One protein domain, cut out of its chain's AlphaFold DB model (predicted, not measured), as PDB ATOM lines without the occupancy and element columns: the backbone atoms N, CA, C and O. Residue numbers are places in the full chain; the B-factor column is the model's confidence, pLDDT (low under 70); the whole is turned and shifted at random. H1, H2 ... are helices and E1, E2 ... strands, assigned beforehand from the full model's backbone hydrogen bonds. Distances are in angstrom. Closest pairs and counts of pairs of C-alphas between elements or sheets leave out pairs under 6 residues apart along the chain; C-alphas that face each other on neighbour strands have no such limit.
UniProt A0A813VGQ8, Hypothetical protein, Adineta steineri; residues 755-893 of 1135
ATOM      1  N   ARG A 755      10.934  24.701 133.374       93.56
ATOM      2  CA  ARG A 755       9.961  25.598 132.763       93.56
ATOM      3  C   ARG A 755       8.850  25.985 133.739       93.56
ATOM      4  O   ARG A 755       8.450  25.201 134.603       93.56
ATOM      5  N   LEU A 756       8.357  27.196 133.535       94.50
ATOM      6  CA  LEU A 756       7.097  27.718 134.029       94.50
ATOM      7  C   LEU A 756       6.331  28.252 132.813       94.50
ATOM      8  O   LEU A 756       6.725  29.258 132.220       94.50
ATOM      9  N   GLU A 757       5.264  27.572 132.417       93.25
ATOM     10  CA  GLU A 757       4.434  27.938 131.269       93.25
ATOM     11  C   GLU A 757       3.078  28.471 131.719       93.25
ATOM     12  O   GLU A 757       2.454  27.955 132.645       93.25
ATOM     13  N   ILE A 758       2.605  29.512 131.039       93.94
ATOM     14  CA  ILE A 758       1.305  30.125 131.288       93.94
ATOM     15  C   ILE A 758       0.522  30.140 129.988       93.94
ATOM     16  O   ILE A 758       0.727  31.016 129.151       93.94
ATOM     17  N   PHE A 759      -0.395  29.192 129.822       93.19
ATOM     18  CA  PHE A 759      -1.264  29.140 128.653       93.19
ATOM     19  C   PHE A 759      -2.423  30.115 128.815       93.19
ATOM     20  O   PHE A 759      -3.255  29.983 129.722       93.19
ATOM     21  N   SER A 760      -2.477  31.089 127.914       92.75
ATOM     22  CA  SER A 760      -3.517  32.102 127.879       92.75
ATOM     23  C   SER A 760      -4.719  31.649 127.054       92.75
ATOM     24  O   SER A 760      -4.641  30.762 126.206       92.75
ATOM     25  N   TYR A 761      -5.853  32.308 127.272       90.06
ATOM     26  CA  TYR A 761      -7.048  32.161 126.445       90.06
ATOM     27  C   TYR A 761      -7.539  33.525 125.998       90.06
ATOM     28  O   TYR A 761      -7.475  34.483 126.769       90.06
ATOM     29  N   ASN A 762      -8.111  33.571 124.793       87.19
ATOM     30  CA  ASN A 762      -8.648  34.786 124.184       87.19
ATOM     31  C   ASN A 762      -7.598  35.910 124.089       87.19
ATOM     32  O   ASN A 762      -7.931  37.075 124.287       87.19
ATOM     33  N   GLN A 763      -6.336  35.561 123.842       89.88
ATOM     34  CA  GLN A 763      -5.265  36.497 123.508       89.88
ATOM     35  C   GLN A 763      -4.758  36.188 122.092       89.88
ATOM     36  O   GLN A 763      -5.049  35.129 121.522       89.88
ATOM     37  N   ASN A 764      -4.012  37.117 121.509       90.50
ATOM     38  CA  ASN A 764      -3.250  36.906 120.288       90.50
ATOM     39  C   ASN A 764      -2.055  37.871 120.226       90.50
ATOM     40  O   ASN A 764      -1.882  38.738 121.085       90.50
ATOM     41  N   SER A 765      -1.223  37.729 119.199       89.06
ATOM     42  CA  SER A 765      -0.012  38.529 119.014       89.06
ATOM     43  C   SER A 765      -0.260  40.039 118.938       89.06
ATOM     44  O   SER A 765       0.663  40.799 119.204       89.06
ATOM     45  N   GLU A 766      -1.478  40.477 118.616       90.25
ATOM     46  CA  GLU A 766      -1.848  41.890 118.465       90.25
ATOM     47  C   GLU A 766      -2.491  42.490 119.725       90.25
ATOM     48  O   GLU A 766      -2.352  43.686 119.963       90.25
ATOM     49  N   ASN A 767      -3.196  41.688 120.531       90.00
ATOM     50  CA  ASN A 767      -4.023  42.171 121.644       90.00
ATOM     51  C   ASN A 767      -3.735  41.502 122.996       90.00
ATOM     52  O   ASN A 767      -4.565  41.559 123.907       90.00
ATOM     53  N   HIS A 768      -2.582  40.849 123.125       92.06
ATOM     54  CA  HIS A 768      -2.166  40.240 124.377       92.06
ATOM     55  C   HIS A 768      -1.885  41.288 125.455       92.06
ATOM     56  O   HIS A 768      -1.395  42.388 125.199       92.06
ATOM     57  N   GLN A 769      -2.161  40.911 126.694       92.81
ATOM     58  CA  GLN A 769      -1.742  41.672 127.859       92.81
ATOM     59  C   GLN A 769      -0.239  41.461 128.120       92.81
ATOM     60  O   GLN A 769       0.313  40.405 127.823       92.81
ATOM     61  N   ASN A 770       0.452  42.438 128.698       94.00
ATOM     62  CA  ASN A 770       1.870  42.281 129.029       94.00
ATOM     63  C   ASN A 770       2.024  41.641 130.413       94.00
ATOM     64  O   ASN A 770       1.402  42.082 131.380       94.00
ATOM     65  N   MET A 771       2.850  40.600 130.513       95.44
ATOM     66  CA  MET A 771       3.102  39.862 131.753       95.44
ATOM     67  C   MET A 771       4.509  40.152 132.270       95.44
ATOM     68  O   MET A 771       5.448  40.272 131.484       95.44
ATOM     69  N   GLN A 772       4.665  40.226 133.588       95.38
ATOM     70  CA  GLN A 772       5.959  40.350 134.250       95.38
ATOM     71  C   GLN A 772       6.190  39.220 135.251       95.38
ATOM     72  O   GLN A 772       5.261  38.748 135.914       95.38
ATOM     73  N   LEU A 773       7.454  38.827 135.372       96.19
ATOM     74  CA  LEU A 773       7.958  37.921 136.392       96.19
ATOM     75  C   LEU A 773       9.004  38.658 137.229       96.19
ATOM     76  O   LEU A 773      10.016  39.120 136.705       96.19
ATOM     77  N   GLU A 774       8.776  38.738 138.534       96.50
ATOM     78  CA  GLU A 774       9.749  39.258 139.489       96.50
ATOM     79  C   GLU A 774      10.429  38.117 140.247       96.50
ATOM     80  O   GLU A 774       9.774  37.164 140.674       96.50
ATOM     81  N   LEU A 775      11.735  38.255 140.463       97.12
ATOM     82  CA  LEU A 775      12.542  37.357 141.282       97.12
ATOM     83  C   LEU A 775      12.897  38.060 142.595       97.12
ATOM     84  O   LEU A 775      13.469  39.156 142.593       97.12
ATOM     85  N   TRP A 776      12.555  37.425 143.710       97.31
ATOM     86  CA  TRP A 776      12.727  37.944 145.063       97.31
ATOM     87  C   TRP A 776      13.614  37.018 145.895       97.31
ATOM     88  O   TRP A 776      13.497  35.798 145.818       97.31
ATOM     89  N   GLN A 777      14.472  37.597 146.731       94.81
ATOM     90  CA  GLN A 777      15.304  36.861 147.680       94.81
ATOM     91  C   GLN A 777      15.440  37.661 148.980       94.81
ATOM     92  O   GLN A 777      15.616  38.880 148.955       94.81
ATOM     93  N   PHE A 778      15.293  36.990 150.127       90.94
ATOM     94  CA  PHE A 778      15.320  37.614 151.462       90.94
ATOM     95  C   PHE A 778      14.409  38.853 151.593       90.94
ATOM     96  O   PHE A 778      14.783  39.857 152.194       90.94
ATOM     97  N   GLY A 779      13.217  38.800 150.988       89.19
ATOM     98  CA  GLY A 779      12.230  39.886 151.032       89.19
ATOM     99  C   GLY A 779      12.511  41.073 150.104       89.19
ATOM    100  O   GLY A 779      11.709  42.001 150.077       89.19
ATOM    101  N   ASN A 780      13.585  41.037 149.311       93.44
ATOM    102  CA  ASN A 780      13.927  42.080 148.344       93.44
ATOM    103  C   ASN A 780      13.731  41.592 146.909       93.44
ATOM    104  O   ASN A 780      14.058  40.448 146.590       93.44
ATOM    105  N   ARG A 781      13.249  42.468 146.021       95.75
ATOM    106  CA  ARG A 781      13.223  42.194 144.582       95.75
ATOM    107  C   ARG A 781      14.636  42.319 144.023       95.75
ATOM    108  O   ARG A 781      15.180  43.420 143.990       95.75
ATOM    109  N   ILE A 782      15.198  41.211 143.558       96.56
ATOM    110  CA  ILE A 782      16.553  41.158 142.994       96.56
ATOM    111  C   ILE A 782      16.555  41.280 141.468       96.56
ATOM    112  O   ILE A 782      17.536  41.742 140.894       96.56
ATOM    113  N   SER A 783      15.455  40.915 140.798       95.94
ATOM    114  CA  SER A 783      15.297  41.110 139.352       95.94
ATOM    115  C   SER A 783      13.827  41.172 138.928       95.94
ATOM    116  O   SER A 783      12.935  40.768 139.675       95.94
ATOM    117  N   SER A 784      13.569  41.691 137.730       93.88
ATOM    118  CA  SER A 784      12.249  41.711 137.094       93.88
ATOM    119  C   SER A 784      12.401  41.637 135.578       93.88
ATOM    120  O   SER A 784      13.308  42.250 135.013       93.88
ATOM    121  N   VAL A 785      11.525  40.877 134.925       93.38
ATOM    122  CA  VAL A 785      11.519  40.688 133.473       93.38
ATOM    123  C   VAL A 785      10.092  40.739 132.930       93.38
ATOM    124  O   VAL A 785       9.176  40.158 133.509       93.38
ATOM    125  N   ALA A 786       9.903  41.412 131.795       92.94
ATOM    126  CA  ALA A 786       8.678  41.294 131.010       92.94
ATOM    127  C   ALA A 786       8.753  40.016 130.160       92.94
ATOM    128  O   ALA A 786       9.721  39.812 129.428       92.94
ATOM    129  N   LEU A 787       7.753  39.145 130.272       91.81
ATOM    130  CA  LEU A 787       7.711  37.895 129.522       91.81
ATOM    131  C   LEU A 787       7.143  38.136 128.125       91.81
ATOM    132  O   LEU A 787       6.055  38.691 127.973       91.81
ATOM    133  N   ASN A 788       7.852  37.653 127.108       89.25
ATOM    134  CA  ASN A 788       7.337  37.622 125.748       89.25
ATOM    135  C   ASN A 788       6.068  36.770 125.656       89.25
ATOM    136  O   ASN A 788       5.996  35.665 126.198       89.25
ATOM    137  N   PHE A 789       5.101  37.278 124.899       91.69
ATOM    138  CA  PHE A 789       3.945  36.509 124.477       91.69
ATOM    139  C   PHE A 789       4.297  35.638 123.271       91.69
ATOM    140  O   PHE A 789       4.896  36.089 122.288       91.69
ATOM    141  N   PHE A 790       3.898  34.377 123.331       88.31
ATOM    142  CA  PHE A 790       4.116  33.389 122.290       88.31
ATOM    143  C   PHE A 790       2.784  32.893 121.765       88.31
ATOM    144  O   PHE A 790       1.885  32.578 122.535       88.31
ATOM    145  N   GLN A 791       2.684  32.783 120.444       88.00
ATOM    146  CA  GLN A 791       1.528  32.226 119.765       88.00
ATOM    147  C   GLN A 791       1.988  31.312 118.629       88.00
ATOM    148  O   GLN A 791       2.778  31.716 117.774       88.00
ATOM    149  N   ILE A 792       1.487  30.077 118.623       83.94
ATOM    150  CA  ILE A 792       1.680  29.087 117.559       83.94
ATOM    151  C   ILE A 792       0.294  28.574 117.153       83.94
ATOM    152  O   ILE A 792      -0.370  27.840 117.887       83.94
ATOM    153  N   GLY A 793      -0.180  28.998 115.982       80.38
ATOM    154  CA  GLY A 793      -1.591  28.841 115.620       80.38
ATOM    155  C   GLY A 793      -2.525  29.533 116.626       80.38
ATOM    156  O   GLY A 793      -2.123  30.451 117.335       80.38
ATOM    157  N   ASP A 794      -3.776  29.083 116.714       79.06
ATOM    158  CA  ASP A 794      -4.797  29.793 117.511       79.06
ATOM    159  C   ASP A 794      -4.884  29.310 118.963       79.06
ATOM    160  O   ASP A 794      -5.375  30.009 119.851       79.06
ATOM    161  N   LYS A 795      -4.420  28.081 119.209       78.31
ATOM    162  CA  LYS A 795      -4.586  27.401 120.498       78.31
ATOM    163  C   LYS A 795      -3.355  27.507 121.383       78.31
ATOM    164  O   LYS A 795      -3.506  27.565 122.594       78.31
ATOM    165  N   LYS A 796      -2.153  27.524 120.804       85.62
ATOM    166  CA  LYS A 796      -0.897  27.451 121.555       85.62
ATOM    167  C   LYS A 796      -0.381  28.849 121.862       85.62
ATOM    168  O   LYS A 796       0.532  29.339 121.202       85.62
ATOM    169  N   GLN A 797      -1.027  29.505 122.812       89.75
ATOM    170  CA  GLN A 797      -0.773  30.901 123.140       89.75
ATOM    171  C   GLN A 797      -0.492  31.083 124.629       89.75
ATOM    172  O   GLN A 797      -1.085  30.386 125.456       89.75
ATOM    173  N   GLY A 798       0.425  31.983 124.968       93.56
ATOM    174  CA  GLY A 798       0.793  32.198 126.358       93.56
ATOM    175  C   GLY A 798       2.171  32.799 126.571       93.56
ATOM    176  O   GLY A 798       2.772  33.366 125.665       93.56
ATOM    177  N   TYR A 799       2.667  32.640 127.790       93.56
ATOM    178  CA  TYR A 799       3.961  33.135 128.250       93.56
ATOM    179  C   TYR A 799       4.769  31.971 128.799       93.56
ATOM    180  O   TYR A 799       4.219  30.940 129.197       93.56
ATOM    181  N   SER A 800       6.081  32.136 128.843       91.19
ATOM    182  CA  SER A 800       6.965  31.098 129.359       91.19
ATOM    183  C   SER A 800       8.145  31.726 130.089       91.19
ATOM    184  O   SER A 800       8.595  32.814 129.721       91.19
ATOM    185  N   ALA A 801       8.631  31.053 131.128       93.38
ATOM    186  CA  ALA A 801       9.727  31.511 131.968       93.38
ATOM    187  C   ALA A 801      10.593  30.353 132.471       93.38
ATOM    188  O   ALA A 801      10.084  29.292 132.824       93.38
ATOM    189  N   THR A 802      11.910  30.562 132.513       94.31
ATOM    190  CA  THR A 802      12.855  29.596 133.085       94.31
ATOM    191  C   THR A 802      13.063  29.861 134.569       94.31
ATOM    192  O   THR A 802      13.617  30.886 134.946       94.31
ATOM    193  N   VAL A 803      12.678  28.916 135.415       95.94
ATOM    194  CA  VAL A 803      12.784  29.029 136.874       95.94
ATOM    195  C   VAL A 803      13.795  28.031 137.433       95.94
ATOM    196  O   VAL A 803      14.081  27.007 136.816       95.94
ATOM    197  N   ILE A 804      14.339  28.318 138.610       96.50
ATOM    198  CA  ILE A 804      15.226  27.428 139.354       96.50
ATOM    199  C   ILE A 804      14.410  26.826 140.506       96.50
ATOM    200  O   ILE A 804      13.827  27.574 141.283       96.50
ATOM    201  N   PRO A 805      14.325  25.492 140.650       95.69
ATOM    202  CA  PRO A 805      13.686  24.890 141.815       95.69
ATOM    203  C   PRO A 805      14.375  25.299 143.128       95.69
ATOM    204  O   PRO A 805      15.610  25.331 143.230       95.69
ATOM    205  N   GLY A 806      13.578  25.595 144.152       95.19
ATOM    206  CA  GLY A 806      14.054  26.046 145.458       95.19
ATOM    207  C   GLY A 806      13.025  26.878 146.220       95.19
ATOM    208  O   GLY A 806      12.149  27.507 145.635       95.19
ATOM    209  N   LEU A 807      13.153  26.877 147.549       95.88
ATOM    210  CA  LEU A 807      12.329  27.677 148.470       95.88
ATOM    211  C   LEU A 807      13.123  28.823 149.119       95.88
ATOM    212  O   LEU A 807      12.634  29.510 150.009       95.88
ATOM    213  N   ASP A 808      14.372  29.007 148.694       95.06
ATOM    214  CA  ASP A 808      15.306  30.045 149.134       95.06
ATOM    215  C   ASP A 808      15.159  31.365 148.353       95.06
ATOM    216  O   ASP A 808      15.835  32.352 148.647       95.06
ATOM    217  N   HIS A 809      14.269  31.385 147.364       96.25
ATOM    218  CA  HIS A 809      13.908  32.529 146.538       96.25
ATOM    219  C   HIS A 809      12.442  32.395 146.102       96.25
ATOM    220  O   HIS A 809      11.885  31.300 146.118       96.25
ATOM    221  N   GLN A 810      11.819  33.512 145.729       97.25
ATOM    222  CA  GLN A 810      10.402  33.588 145.378       97.25
ATOM    223  C   GLN A 810      10.214  34.183 143.984       97.25
ATOM    224  O   GLN A 810      10.825  35.196 143.633       97.25
ATOM    225  N   TYR A 811       9.302  33.591 143.223       97.88
ATOM    226  CA  TYR A 811       8.820  34.106 141.949       97.88
ATOM    227  C   TYR A 811       7.465  34.791 142.141       97.88
ATOM    228  O   TYR A 811       6.552  34.214 142.732       97.88
ATOM    229  N   ARG A 812       7.307  36.015 141.626       96.81
ATOM    230  CA  ARG A 812       6.012  36.716 141.595       96.81
ATOM    231  C   ARG A 812       5.575  36.978 140.166       96.81
ATOM    232  O   ARG A 812       6.298  37.627 139.415       96.81
ATOM    233  N   LEU A 813       4.391  36.495 139.809       96.81
ATOM    234  CA  LEU A 813       3.816  36.628 138.476       96.81
ATOM    235  C   LEU A 813       2.616  37.581 138.495       96.81
ATOM    236  O   LEU A 813       1.665  37.370 139.254       96.81
ATOM    237  N   SER A 814       2.630  38.602 137.639       95.88
ATOM    238  CA  SER A 814       1.518  39.551 137.486       95.88
ATOM    239  C   SER A 814       1.441  40.116 136.069       95.88
ATOM    240  O   SER A 814       2.373  39.972 135.276       95.88
ATOM    241  N   MET A 815       0.348  40.808 135.753       95.31
ATOM    242  CA  MET A 815       0.306  41.661 134.563       95.31
ATOM    243  C   MET A 815       1.110  42.948 134.830       95.31
ATOM    244  O   MET A 815       1.241  43.370 135.984       95.31
ATOM    245  N   THR A 816       1.691  43.564 133.798       91.81
ATOM    246  CA  THR A 816       2.535  44.771 133.952       91.81
ATOM    247  C   THR A 816       1.744  46.005 134.381       91.81
ATOM    248  O   THR A 816       2.315  46.948 134.913       91.81
ATOM    249  N   ASP A 817       0.432  46.014 134.143       88.88
ATOM    250  CA  ASP A 817      -0.499  47.047 134.612       88.88
ATOM    251  C   ASP A 817      -0.968  46.815 136.064       88.88
ATOM    252  O   ASP A 817      -1.815  47.550 136.569       88.88
ATOM    253  N   GLY A 818      -0.427  45.796 136.744       81.44
ATOM    254  CA  GLY A 818      -0.846  45.381 138.084       81.44
ATOM    255  C   GLY A 818      -2.102  44.503 138.102       81.44
ATOM    256  O   GLY A 818      -2.576  44.149 139.181       81.44
ATOM    257  N   GLY A 819      -2.639  44.136 136.935       88.62
ATOM    258  CA  GLY A 819      -3.790  43.255 136.799       88.62
ATOM    259  C   GLY A 819      -3.538  41.813 137.259       88.62
ATOM    260  O   GLY A 819      -2.407  41.324 137.345       88.62
ATOM    261  N   ASN A 820      -4.641  41.113 137.533       93.88
ATOM    262  CA  ASN A 820      -4.645  39.708 137.943       93.88
ATOM    263  C   ASN A 820      -4.383  38.764 136.761       93.88
ATOM    264  O   ASN A 820      -4.877  38.988 135.654       93.88
ATOM    265  N   VAL A 821      -3.716  37.638 137.022       94.19
ATOM    266  CA  VAL A 821      -3.627  36.531 136.062       94.19
ATOM    267  C   VAL A 821      -4.980  35.819 136.012       94.19
ATOM    268  O   VAL A 821      -5.437  35.260 137.011       94.19
ATOM    269  N   SER A 822      -5.628  35.827 134.842       93.62
ATOM    270  CA  SER A 822      -6.987  35.292 134.658       93.62
ATOM    271  C   SER A 822      -7.132  33.878 135.233       93.62
ATOM    272  O   SER A 822      -6.314  33.026 134.892       93.62
ATOM    273  N   PRO A 823      -8.182  33.554 136.014       92.38
ATOM    274  CA  PRO A 823      -8.376  32.212 136.577       92.38
ATOM    275  C   PRO A 823      -8.637  31.137 135.512       92.38
ATOM    276  O   PRO A 823      -8.492  29.954 135.789       92.38
ATOM    277  N   ASN A 824      -8.986  31.532 134.283       92.56
ATOM    278  CA  ASN A 824      -9.209  30.605 133.174       92.56
ATOM    279  C   ASN A 824      -7.914  30.135 132.501       92.56
ATOM    280  O   ASN A 824      -7.952  29.168 131.742       92.56
ATOM    281  N   TRP A 825      -6.790  30.814 132.730       93.88
ATOM    282  CA  TRP A 825      -5.492  30.447 132.155       93.88
ATOM    283  C   TRP A 825      -4.909  29.223 132.868       93.88
ATOM    284  O   TRP A 825      -5.290  28.919 134.000       93.88
ATOM    285  N   ILE A 826      -4.005  28.505 132.216       94.19
ATOM    286  CA  ILE A 826      -3.341  27.341 132.814       94.19
ATOM    287  C   ILE A 826      -1.924  27.735 133.194       94.19
ATOM    288  O   ILE A 826      -1.244  28.373 132.397       94.19
ATOM    289  N   ILE A 827      -1.491  27.351 134.394       94.75
ATOM    290  CA  ILE A 827      -0.107  27.518 134.850       94.75
ATOM    291  C   ILE A 827       0.500  26.126 134.987       94.75
ATOM    292  O   ILE A 827      -0.065  25.271 135.662       94.75
ATOM    293  N   GLU A 828       1.630  25.890 134.346       93.56
ATOM    294  CA  GLU A 828       2.341  24.618 134.357       93.56
ATOM    295  C   GLU A 828       3.762  24.840 134.868       93.56
ATOM    296  O   GLU A 828       4.447  25.760 134.428       93.56
ATOM    297  N   PHE A 829       4.174  24.044 135.852       95.31
ATOM    298  CA  PHE A 829       5.491  24.112 136.466       95.31
ATOM    299  C   PHE A 829       6.155  22.730 136.456       95.31
ATOM    300  O   PHE A 829       5.629  21.772 137.029       95.31
ATOM    301  N   SER A 830       7.358  22.648 135.879       93.62
ATOM    302  CA  SER A 830       8.180  21.427 135.820       93.62
ATOM    303  C   SER A 830       7.429  20.215 135.221       93.62
ATOM    304  O   SER A 830       6.518  20.398 134.426       93.62
ATOM    305  N   ASP A 831       7.774  18.970 135.567       92.25
ATOM    306  CA  ASP A 831       7.203  17.719 135.042       92.25
ATOM    307  C   ASP A 831       7.004  16.654 136.142       92.25
ATOM    308  O   ASP A 831       7.852  16.570 137.031       92.25
ATOM    309  N   PRO A 832       5.966  15.779 136.108       92.12
ATOM    310  CA  PRO A 832       5.708  14.812 137.187       92.12
ATOM    311  C   PRO A 832       6.823  13.779 137.343       92.12
ATOM    312  O   PRO A 832       6.989  13.186 138.407       92.12
ATOM    313  N   ILE A 833       7.621  13.578 136.292       91.75
ATOM    314  CA  ILE A 833       8.809  12.728 136.350       91.75
ATOM    315  C   ILE A 833       9.764  13.165 137.474       91.75
ATOM    316  O   ILE A 833      10.350  12.318 138.152       91.75
ATOM    317  N   PHE A 834       9.829  14.470 137.763       93.12
ATOM    318  CA  PHE A 834      10.440  15.021 138.970       93.12
ATOM    319  C   PHE A 834       9.466  14.856 140.145       93.12
ATOM    320  O   PHE A 834       8.609  15.698 140.403       93.12
ATOM    321  N   GLY A 835       9.554  13.726 140.835       92.31
ATOM    322  CA  GLY A 835       8.661  13.286 141.911       92.31
ATOM    323  C   GLY A 835       8.225  11.831 141.738       92.31
ATOM    324  O   GLY A 835       8.046  11.138 142.735       92.31
ATOM    325  N   ASN A 836       8.157  11.348 140.493       93.19
ATOM    326  CA  ASN A 836       8.000   9.923 140.185       93.19
ATOM    327  C   ASN A 836       9.349   9.190 140.179       93.19
ATOM    328  O   ASN A 836       9.520   8.154 140.826       93.19
ATOM    329  N   ARG A 837      10.322   9.728 139.428       89.69
ATOM    330  CA  ARG A 837      11.663   9.149 139.268       89.69
ATOM    331  C   ARG A 837      12.663   9.747 140.254       89.69
ATOM    332  O   ARG A 837      13.456   9.018 140.843       89.69
ATOM    333  N   TRP A 838      12.604  11.063 140.436       91.12
ATOM    334  CA  TRP A 838      13.520  11.822 141.292       91.12
ATOM    335  C   TRP A 838      12.781  12.601 142.378       91.12
ATOM    336  O   TRP A 838      11.565  12.485 142.512       91.12
ATOM    337  N   LYS A 839      13.509  13.406 143.162       91.31
ATOM    338  CA  LYS A 839      12.896  14.310 144.141       91.31
ATOM    339  C   LYS A 839      11.889  15.236 143.446       91.31
ATOM    340  O   LYS A 839      12.122  15.692 142.329       91.31
ATOM    341  N   ARG A 840      10.771  15.495 144.127       93.62
ATOM    342  CA  ARG A 840       9.752  16.447 143.683       93.62
ATOM    343  C   ARG A 840      10.349  17.850 143.581       93.62
ATOM    344  O   ARG A 840      10.977  18.313 144.535       93.62
ATOM    345  N   ASP A 841      10.122  18.511 142.451       95.94
ATOM    346  CA  ASP A 841      10.494  19.914 142.282       95.94
ATOM    347  C   ASP A 841       9.487  20.815 142.995       95.94
ATOM    348  O   ASP A 841       8.275  20.597 142.908       95.94
ATOM    349  N   GLU A 842       9.999  21.845 143.665       97.69
ATOM    350  CA  GLU A 842       9.226  22.790 144.471       97.69
ATOM    351  C   GLU A 842       9.744  24.216 144.242       97.69
ATOM    352  O   GLU A 842      10.957  24.425 144.144       97.69
ATOM    353  N   ILE A 843       8.829  25.185 144.154       97.81
ATOM    354  CA  ILE A 843       9.119  26.624 144.083       97.81
ATOM    355  C   ILE A 843       8.183  27.418 144.998       97.81
ATOM    356  O   ILE A 843       7.024  27.045 145.214       97.81
ATOM    357  N   ASP A 844       8.671  28.552 145.497       97.12
ATOM    358  CA  ASP A 844       7.826  29.598 146.074       97.12
ATOM    359  C   ASP A 844       7.307  30.501 144.942       97.12
ATOM    360  O   ASP A 844       8.055  31.292 144.361       97.12
ATOM    361  N   LEU A 845       6.031  30.335 144.584       97.69
ATOM    362  CA  LEU A 845       5.373  31.061 143.500       97.69
ATOM    363  C   LEU A 845       4.137  31.796 144.019       97.69
ATOM    364  O   LEU A 845       3.181  31.184 144.497       97.69
ATOM    365  N   VAL A 846       4.124  33.113 143.826       96.62
ATOM    366  CA  VAL A 846       2.971  33.979 144.087       96.62
ATOM    367  C   VAL A 846       2.414  34.477 142.760       96.62
ATOM    368  O   VAL A 846       3.142  35.034 141.939       96.62
ATOM    369  N   VAL A 847       1.110  34.310 142.549       97.06
ATOM    370  CA  VAL A 847       0.436  34.724 141.313       97.06
ATOM    371  C   VAL A 847      -0.657  35.733 141.636       97.06
ATOM    372  O   VAL A 847      -1.572  35.443 142.408       97.06
ATOM    373  N   ALA A 848      -0.588  36.918 141.028       96.50
ATOM    374  CA  ALA A 848      -1.573  37.975 141.229       96.50
ATOM    375  C   ALA A 848      -2.992  37.479 140.902       96.50
ATOM    376  O   ALA A 848      -3.264  37.003 139.798       96.50
ATOM    377  N   GLY A 849      -3.901  37.587 141.875       93.56
ATOM    378  CA  GLY A 849      -5.295  37.158 141.739       93.56
ATOM    379  C   GLY A 849      -5.548  35.654 141.885       93.56
ATOM    380  O   GLY A 849      -6.680  35.226 141.664       93.56
ATOM    381  N   ARG A 850      -4.547  34.850 142.270       93.50
ATOM    382  CA  ARG A 850      -4.715  33.417 142.564       93.50
ATOM    383  C   ARG A 850      -4.194  33.060 143.951       93.50
ATOM    384  O   ARG A 850      -3.226  33.638 144.430       93.50
ATOM    385  N   ASN A 851      -4.814  32.055 144.565       90.62
ATOM    386  CA  ASN A 851      -4.311  31.450 145.792       90.62
ATOM    387  C   ASN A 851      -3.506  30.191 145.442       90.62
ATOM    388  O   ASN A 851      -4.084  29.168 145.077       90.62
ATOM    389  N   CYS A 852      -2.179  30.288 145.495       93.62
ATOM    390  CA  CYS A 852      -1.286  29.166 145.218       93.62
ATOM    391  C   CYS A 852      -1.038  28.338 146.490       93.62
ATOM    392  O   CYS A 852      -0.846  28.926 147.556       93.62
ATOM    393  N   PRO A 853      -0.998  26.994 146.410       91.81
ATOM    394  CA  PRO A 853      -0.493  26.182 147.512       91.81
ATOM    395  C   PRO A 853       0.993  26.488 147.747       91.81
ATOM    396  O   PRO A 853       1.719  26.783 146.798       91.81
ATOM    397  N   TYR A 854       1.442  26.406 149.001       93.31
ATOM    398  CA  TYR A 854       2.853  26.558 149.351       93.31
ATOM    399  C   TYR A 854       3.422  25.234 149.888       93.31
ATOM    400  O   TYR A 854       2.911  24.736 150.897       93.31
ATOM    401  N   PRO A 855       4.482  24.683 149.265       95.88
ATOM    402  CA  PRO A 855       5.099  25.135 148.009       95.88
ATOM    403  C   PRO A 855       4.271  24.757 146.764       95.88
ATOM    404  O   PRO A 855       3.502  23.794 146.791       95.88
ATOM    405  N   VAL A 856       4.473  25.468 145.646       97.44
ATOM    406  CA  VAL A 856       4.005  25.005 144.326       97.44
ATOM    407  C   VAL A 856       4.967  23.925 143.838       97.44
ATOM    408  O   VAL A 856       6.181  24.082 143.954       97.44
ATOM    409  N   HIS A 857       4.450  22.827 143.287       96.69
ATOM    410  CA  HIS A 857       5.269  21.659 142.955       96.69
ATOM    411  C   HIS A 857       4.890  20.984 141.635       96.69
ATOM    412  O   HIS A 857       3.768  21.118 141.147       96.69
ATOM    413  N   SER A 858       5.804  20.179 141.094       95.25
ATOM    414  CA  SER A 858       5.684  19.508 139.784       95.25
ATOM    415  C   SER A 858       4.496  18.544 139.625       95.25
ATOM    416  O   SER A 858       4.091  18.253 138.499       95.25
ATOM    417  N   GLN A 859       3.921  18.058 140.730       95.44
ATOM    418  CA  GLN A 859       2.830  17.068 140.731       95.44
ATOM    419  C   GLN A 859       1.421  17.653 140.553       95.44
ATOM    420  O   GLN A 859       0.455  16.897 140.586       95.44
ATOM    421  N   HIS A 860       1.285  18.968 140.359       94.88
ATOM    422  CA  HIS A 860      -0.019  19.616 140.169       94.88
ATOM    423  C   HIS A 860      -0.827  18.994 139.010       94.88
ATOM    424  O   HIS A 860      -0.268  18.311 138.153       94.88
ATOM    425  N   ASP A 861      -2.132  19.283 138.928       92.94
ATOM    426  CA  ASP A 861      -3.022  18.792 137.863       92.94
ATOM    427  C   ASP A 861      -2.435  18.994 136.455       92.94
ATOM    428  O   ASP A 861      -1.946  20.078 136.139       92.94
ATOM    429  N   ARG A 862      -2.513  17.963 135.605       90.00
ATOM    430  CA  ARG A 862      -2.026  17.962 134.211       90.00
ATOM    431  C   ARG A 862      -2.983  17.309 133.224       90.00
ATOM    432  O   ARG A 862      -2.595  17.064 132.082       90.00
ATOM    433  N   ARG A 863      -4.237  17.066 133.622       88.81
ATOM    434  CA  ARG A 863      -5.316  16.473 132.795       88.81
ATOM    435  C   ARG A 863      -5.844  17.447 131.733       88.81
ATOM    436  O   ARG A 863      -7.023  17.785 131.656       88.81
ATOM    437  N   TYR A 864      -4.901  17.961 130.965       83.75
ATOM    438  CA  TYR A 864      -5.014  18.866 129.834       83.75
ATOM    439  C   TYR A 864      -3.831  18.641 128.884       83.75
ATOM    440  O   TYR A 864      -3.999  18.782 127.678       83.75
ATOM    441  N   ILE A 865      -2.667  18.205 129.390       79.88
ATOM    442  CA  ILE A 865      -1.477  17.948 128.580       79.88
ATOM    443  C   ILE A 865      -1.708  16.766 127.645       79.88
ATOM    444  O   ILE A 865      -2.073  15.660 128.034       79.88
ATOM    445  N   TRP A 866      -1.461  17.053 126.379       79.44
ATOM    446  CA  TRP A 866      -1.337  16.136 125.261       79.44
ATOM    447  C   TRP A 866      -0.402  16.824 124.245       79.44
ATOM    448  O   TRP A 866       0.121  17.906 124.515       79.44
ATOM    449  N   SER A 867      -0.182  16.244 123.069       74.69
ATOM    450  CA  SER A 867       0.589  16.882 121.991       74.69
ATOM    451  C   SER A 867      -0.311  17.344 120.831       74.69
ATOM    452  O   SER A 867      -1.511  17.061 120.790       74.69
ATOM    453  N   GLY A 868       0.219  18.095 119.869       73.31
ATOM    454  CA  GLY A 868      -0.541  18.607 118.731       73.31
ATOM    455  C   GLY A 868      -1.527  19.712 119.122       73.31
ATOM    456  O   GLY A 868      -1.228  20.564 119.947       73.31
ATOM    457  N   ASN A 869      -2.720  19.735 118.518       70.50
ATOM    458  CA  ASN A 869      -3.695  20.832 118.686       70.50
ATOM    459  C   ASN A 869      -4.776  20.574 119.753       70.50
ATOM    460  O   ASN A 869      -5.720  21.363 119.876       70.50
ATOM    461  N   ASN A 870      -4.686  19.463 120.491       70.19
ATOM    462  CA  ASN A 870      -5.759  19.006 121.379       70.19
ATOM    463  C   ASN A 870      -5.513  19.306 122.872       70.19
ATOM    464  O   ASN A 870      -6.456  19.258 123.646       70.19
ATOM    465  N   TYR A 871      -4.323  19.737 123.277       71.12
ATOM    466  CA  TYR A 871      -3.907  19.857 124.686       71.12
ATOM    467  C   TYR A 871      -4.440  21.067 125.500       71.12
ATOM    468  O   TYR A 871      -4.039  21.276 126.638       71.12
ATOM    469  N   LEU A 872      -5.340  21.898 124.958       76.12
ATOM    470  CA  LEU A 872      -5.933  23.048 125.682       76.12
ATOM    471  C   LEU A 872      -7.469  23.070 125.618       76.12
ATOM    472  O   LEU A 872      -8.093  24.130 125.643       76.12
ATOM    473  N   LYS A 873      -8.102  21.892 125.522       75.62
ATOM    474  CA  LYS A 873      -9.575  21.752 125.467       75.62
ATOM    475  C   LYS A 873     -10.287  22.162 126.768       75.62
ATOM    476  O   LYS A 873     -11.480  22.444 126.743       75.62
ATOM    477  N   VAL A 874      -9.572  22.199 127.888       84.31
ATOM    478  CA  VAL A 874     -10.078  22.539 129.230       84.31
ATOM    479  C   VAL A 874      -9.399  23.813 129.735       84.31
ATOM    480  O   VAL A 874      -8.324  24.133 129.252       84.31
ATOM    481  N   LYS A 875     -10.018  24.544 130.670       89.94
ATOM    482  CA  LYS A 875      -9.547  25.849 131.181       89.94
ATOM    483  C   LYS A 875      -9.344  25.816 132.697       89.94
ATOM    484  O   LYS A 875      -9.947  24.985 133.369       89.94
ATOM    485  N   GLY A 876      -8.540  26.746 133.215       89.88
ATOM    486  CA  GLY A 876      -8.391  27.004 134.654       89.88
ATOM    487  C   GLY A 876      -7.791  25.856 135.467       89.88
ATOM    488  O   GLY A 876      -8.089  25.726 136.649       89.88
ATOM    489  N   ARG A 877      -6.982  25.011 134.822       91.81
ATOM    490  CA  ARG A 877      -6.259  23.879 135.420       91.81
ATOM    491  C   ARG A 877      -4.786  24.219 135.672       91.81
ATOM    492  O   ARG A 877      -4.345  25.330 135.377       91.81
ATOM    493  N   GLY A 878      -4.032  23.251 136.188       93.31
ATOM    494  CA  GLY A 878      -2.598  23.384 136.439       93.31
ATOM    495  C   GLY A 878      -2.274  23.793 137.873       93.31
ATOM    496  O   GLY A 878      -3.088  23.632 138.788       93.31
ATOM    497  N   ALA A 879      -1.079  24.340 138.066       94.75
ATOM    498  CA  ALA A 879      -0.623  24.902 139.328       94.75
ATOM    499  C   ALA A 879      -1.514  26.067 139.797       94.75
ATOM    500  O   ALA A 879      -2.129  26.779 138.998       94.75
ATOM    501  N   CYS A 880      -1.543  26.295 141.115       94.75
ATOM    502  CA  CYS A 880      -2.351  27.344 141.748       94.75
ATOM    503  C   CYS A 880      -3.857  27.224 141.463       94.75
ATOM    504  O   CYS A 880      -4.532  28.222 141.194       94.75
ATOM    505  N   THR A 881      -4.377  25.997 141.490       91.69
ATOM    506  CA  THR A 881      -5.805  25.693 141.337       91.69
ATOM    507  C   THR A 881      -6.263  24.735 142.438       91.69
ATOM    508  O   THR A 881      -5.447  24.220 143.198       91.69
ATOM    509  N   SER A 882      -7.572  24.501 142.543       90.44
ATOM    510  CA  SER A 882      -8.150  23.522 143.475       90.44
ATOM    511  C   SER A 882      -8.231  22.103 142.902       90.44
ATOM    512  O   SER A 882      -8.768  21.211 143.562       90.44
ATOM    513  N   PHE A 883      -7.751  21.880 141.673       92.25
ATOM    514  CA  PHE A 883      -7.747  20.547 141.078       92.25
ATOM    515  C   PHE A 883      -6.712  19.655 141.772       92.25
ATOM    516  O   PHE A 883      -5.622  20.130 142.088       92.25
ATOM    517  N   PRO A 884      -7.028  18.368 141.999       92.81
ATOM    518  CA  PRO A 884      -6.108  17.470 142.677       92.81
ATOM    519  C   PRO A 884      -4.887  17.174 141.806       92.81
ATOM    520  O   PRO A 884      -4.990  17.142 140.576       92.81
ATOM    521  N   ASP A 885      -3.773  16.897 142.472       93.75
ATOM    522  CA  ASP A 885      -2.513  16.469 141.871       93.75
ATOM    523  C   ASP A 885      -2.659  15.243 140.964       93.75
ATOM    524  O   ASP A 885      -3.612  14.460 141.065       93.75
ATOM    525  N   MET A 886      -1.675  15.064 140.081       92.50
ATOM    526  CA  MET A 886      -1.510  13.822 139.333       92.50
ATOM    527  C   MET A 886      -1.213  12.668 140.292       92.50
ATOM    528  O   MET A 886      -0.529  12.829 141.303       92.50
ATOM    529  N   SER A 887      -1.713  11.479 139.958       89.56
ATOM    530  CA  SER A 887      -1.439  10.285 140.760       89.56
ATOM    531  C   SER A 887       0.066   9.971 140.744       89.56
ATOM    532  O   SER A 887       0.639   9.892 139.654       89.56
ATOM    533  N   PRO A 888       0.713   9.763 141.908       88.44
ATOM    534  CA  PRO A 888       2.131   9.421 141.955       88.44
ATOM    535  C   PRO A 888       2.423   8.113 141.221       88.44
ATOM    536  O   PRO A 888       1.690   7.131 141.371       88.44
ATOM    537  N   VAL A 889       3.535   8.071 140.487       92.31
ATOM    538  CA  VAL A 889       4.001   6.858 139.810       92.31
ATOM    539  C   VAL A 889       5.308   6.376 140.424       92.31
ATOM    540  O   VAL A 889       6.297   7.099 140.463       92.31
ATOM    541  N   ASN A 890       5.343   5.115 140.862       90.56
ATOM    542  CA  ASN A 890       6.583   4.483 141.299       90.56
ATOM    543  C   ASN A 890       7.338   3.895 140.099       90.56
ATOM    544  O   ASN A 890       7.029   2.796 139.634       90.56
ATOM    545  N   CYS A 891       8.368   4.597 139.628       90.12
ATOM    546  CA  CYS A 891       9.151   4.152 138.475       90.12
ATOM    547  C   CYS A 891       9.912   2.838 138.698       90.12
ATOM    548  O   CYS A 891      10.227   2.154 137.729       90.12
ATOM    549  N   LYS A 892      10.173   2.432 139.950       85.56
ATOM    550  CA  LYS A 892      10.836   1.148 140.238       85.56
ATOM    551  C   LYS A 892       9.941  -0.061 139.964       85.56
ATOM    552  O   LYS A 892      10.461  -1.151 139.759       85.56
ATOM    553  N   SER A 893       8.619   0.121 139.991       83.31
ATOM    554  CA  SER A 893       7.639  -0.941 139.734       83.31
ATOM    555  C   SER A 893       7.066  -0.918 138.315       83.31
ATOM    556  O   SER A 893       6.252  -1.777 137.994       83.31
TER     557      SER A 893
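AT A GLANCE: This is residues 755 to 893 of the 1135 residues of the protein "Hypothetical protein" of Adineta steineri (UniProt A0A813VGQ8). Two strongly twisted sheets of four strands each lie face to face as a sandwich, with E3 running on into E4 from the one sheet to the other. The short helix H1 lies away from both sheets, and a long stretch with no named element, residues 848 to 893, first folds back beside E8 and ends far from the sandwich at Ser 893. The printed part has 139 residues, with eight named strands and one named helix in the order E1 E2 E3 E4 E5 E6 E7 H1 E8; the sheet E4 E5 E1 E7 is antiparallel and the sheet E3 E2 E6 E8 is mixed. The class is mostly strand, though under half of the residues are in named elements. The whole is compact, with a radius of gyration of the C-alphas of 15.0 A, and only just flat, spanning 49 by 41 by 23 A.

HOW THE PARTS SIT: E1, residues 755 to 759, is an inner strand between E5, residues 796 to 803, and E7, residues 826 to 829. N 756 and O 801 are 2.8 A apart, within hydrogen-bond range, as are N 757 and O 828 at 2.8 A. E4, residues 789 to 792, forms a hairpin with E5; N 790 and O 798 are 2.8 A apart. In the other sheet, E2, residues 771 to 777, and E3, residues 780 to 787, form a hairpin, with N 773 and O 785 2.9 A apart. E6, residues 806 to 815, is antiparallel to E2, with N 774 and O 812 2.9 A apart. E8, residues 842 to 847, is parallel to E6 at 26 degrees, with N 811 and O 844 2.9 A apart. The two sheets make the sandwich, 10.9 A centre to centre where they face each other, their strands at 22 degrees. The closest C-alphas of E3 and E5 are those of Leu 787 and Tyr 799, 6.2 A apart. H1, residues 833 to 836, is on neither sheet; it is too short for an O i to N i+4 pair, and its one O i to N i+3 pair is within range.

IN THESE COORDINATES: E1 begins at C-alpha 755, (9.961, 25.598, 132.763). E2 and E3 are each 20.3 A long. E5, 20.6 A, bends by 51 degrees at residue 799, and E6, 23.5 A, bends by 77 degrees at residue 809. E8, 15.2 A, ends at C-alpha 847, (0.436, 34.724, 141.313). Residues 842 to 843 of E8 pair antiparallel with residues 856 to 857.

THE WHOLE: The C-alphas of Asp 817 and Ser 893, the two farthest apart, are 48.9 A apart. The printed part has no cut. The link E1 to E2, 11 residues, is long. Mean pLDDT of the printed part is 91.3, and no printed residue is under 70.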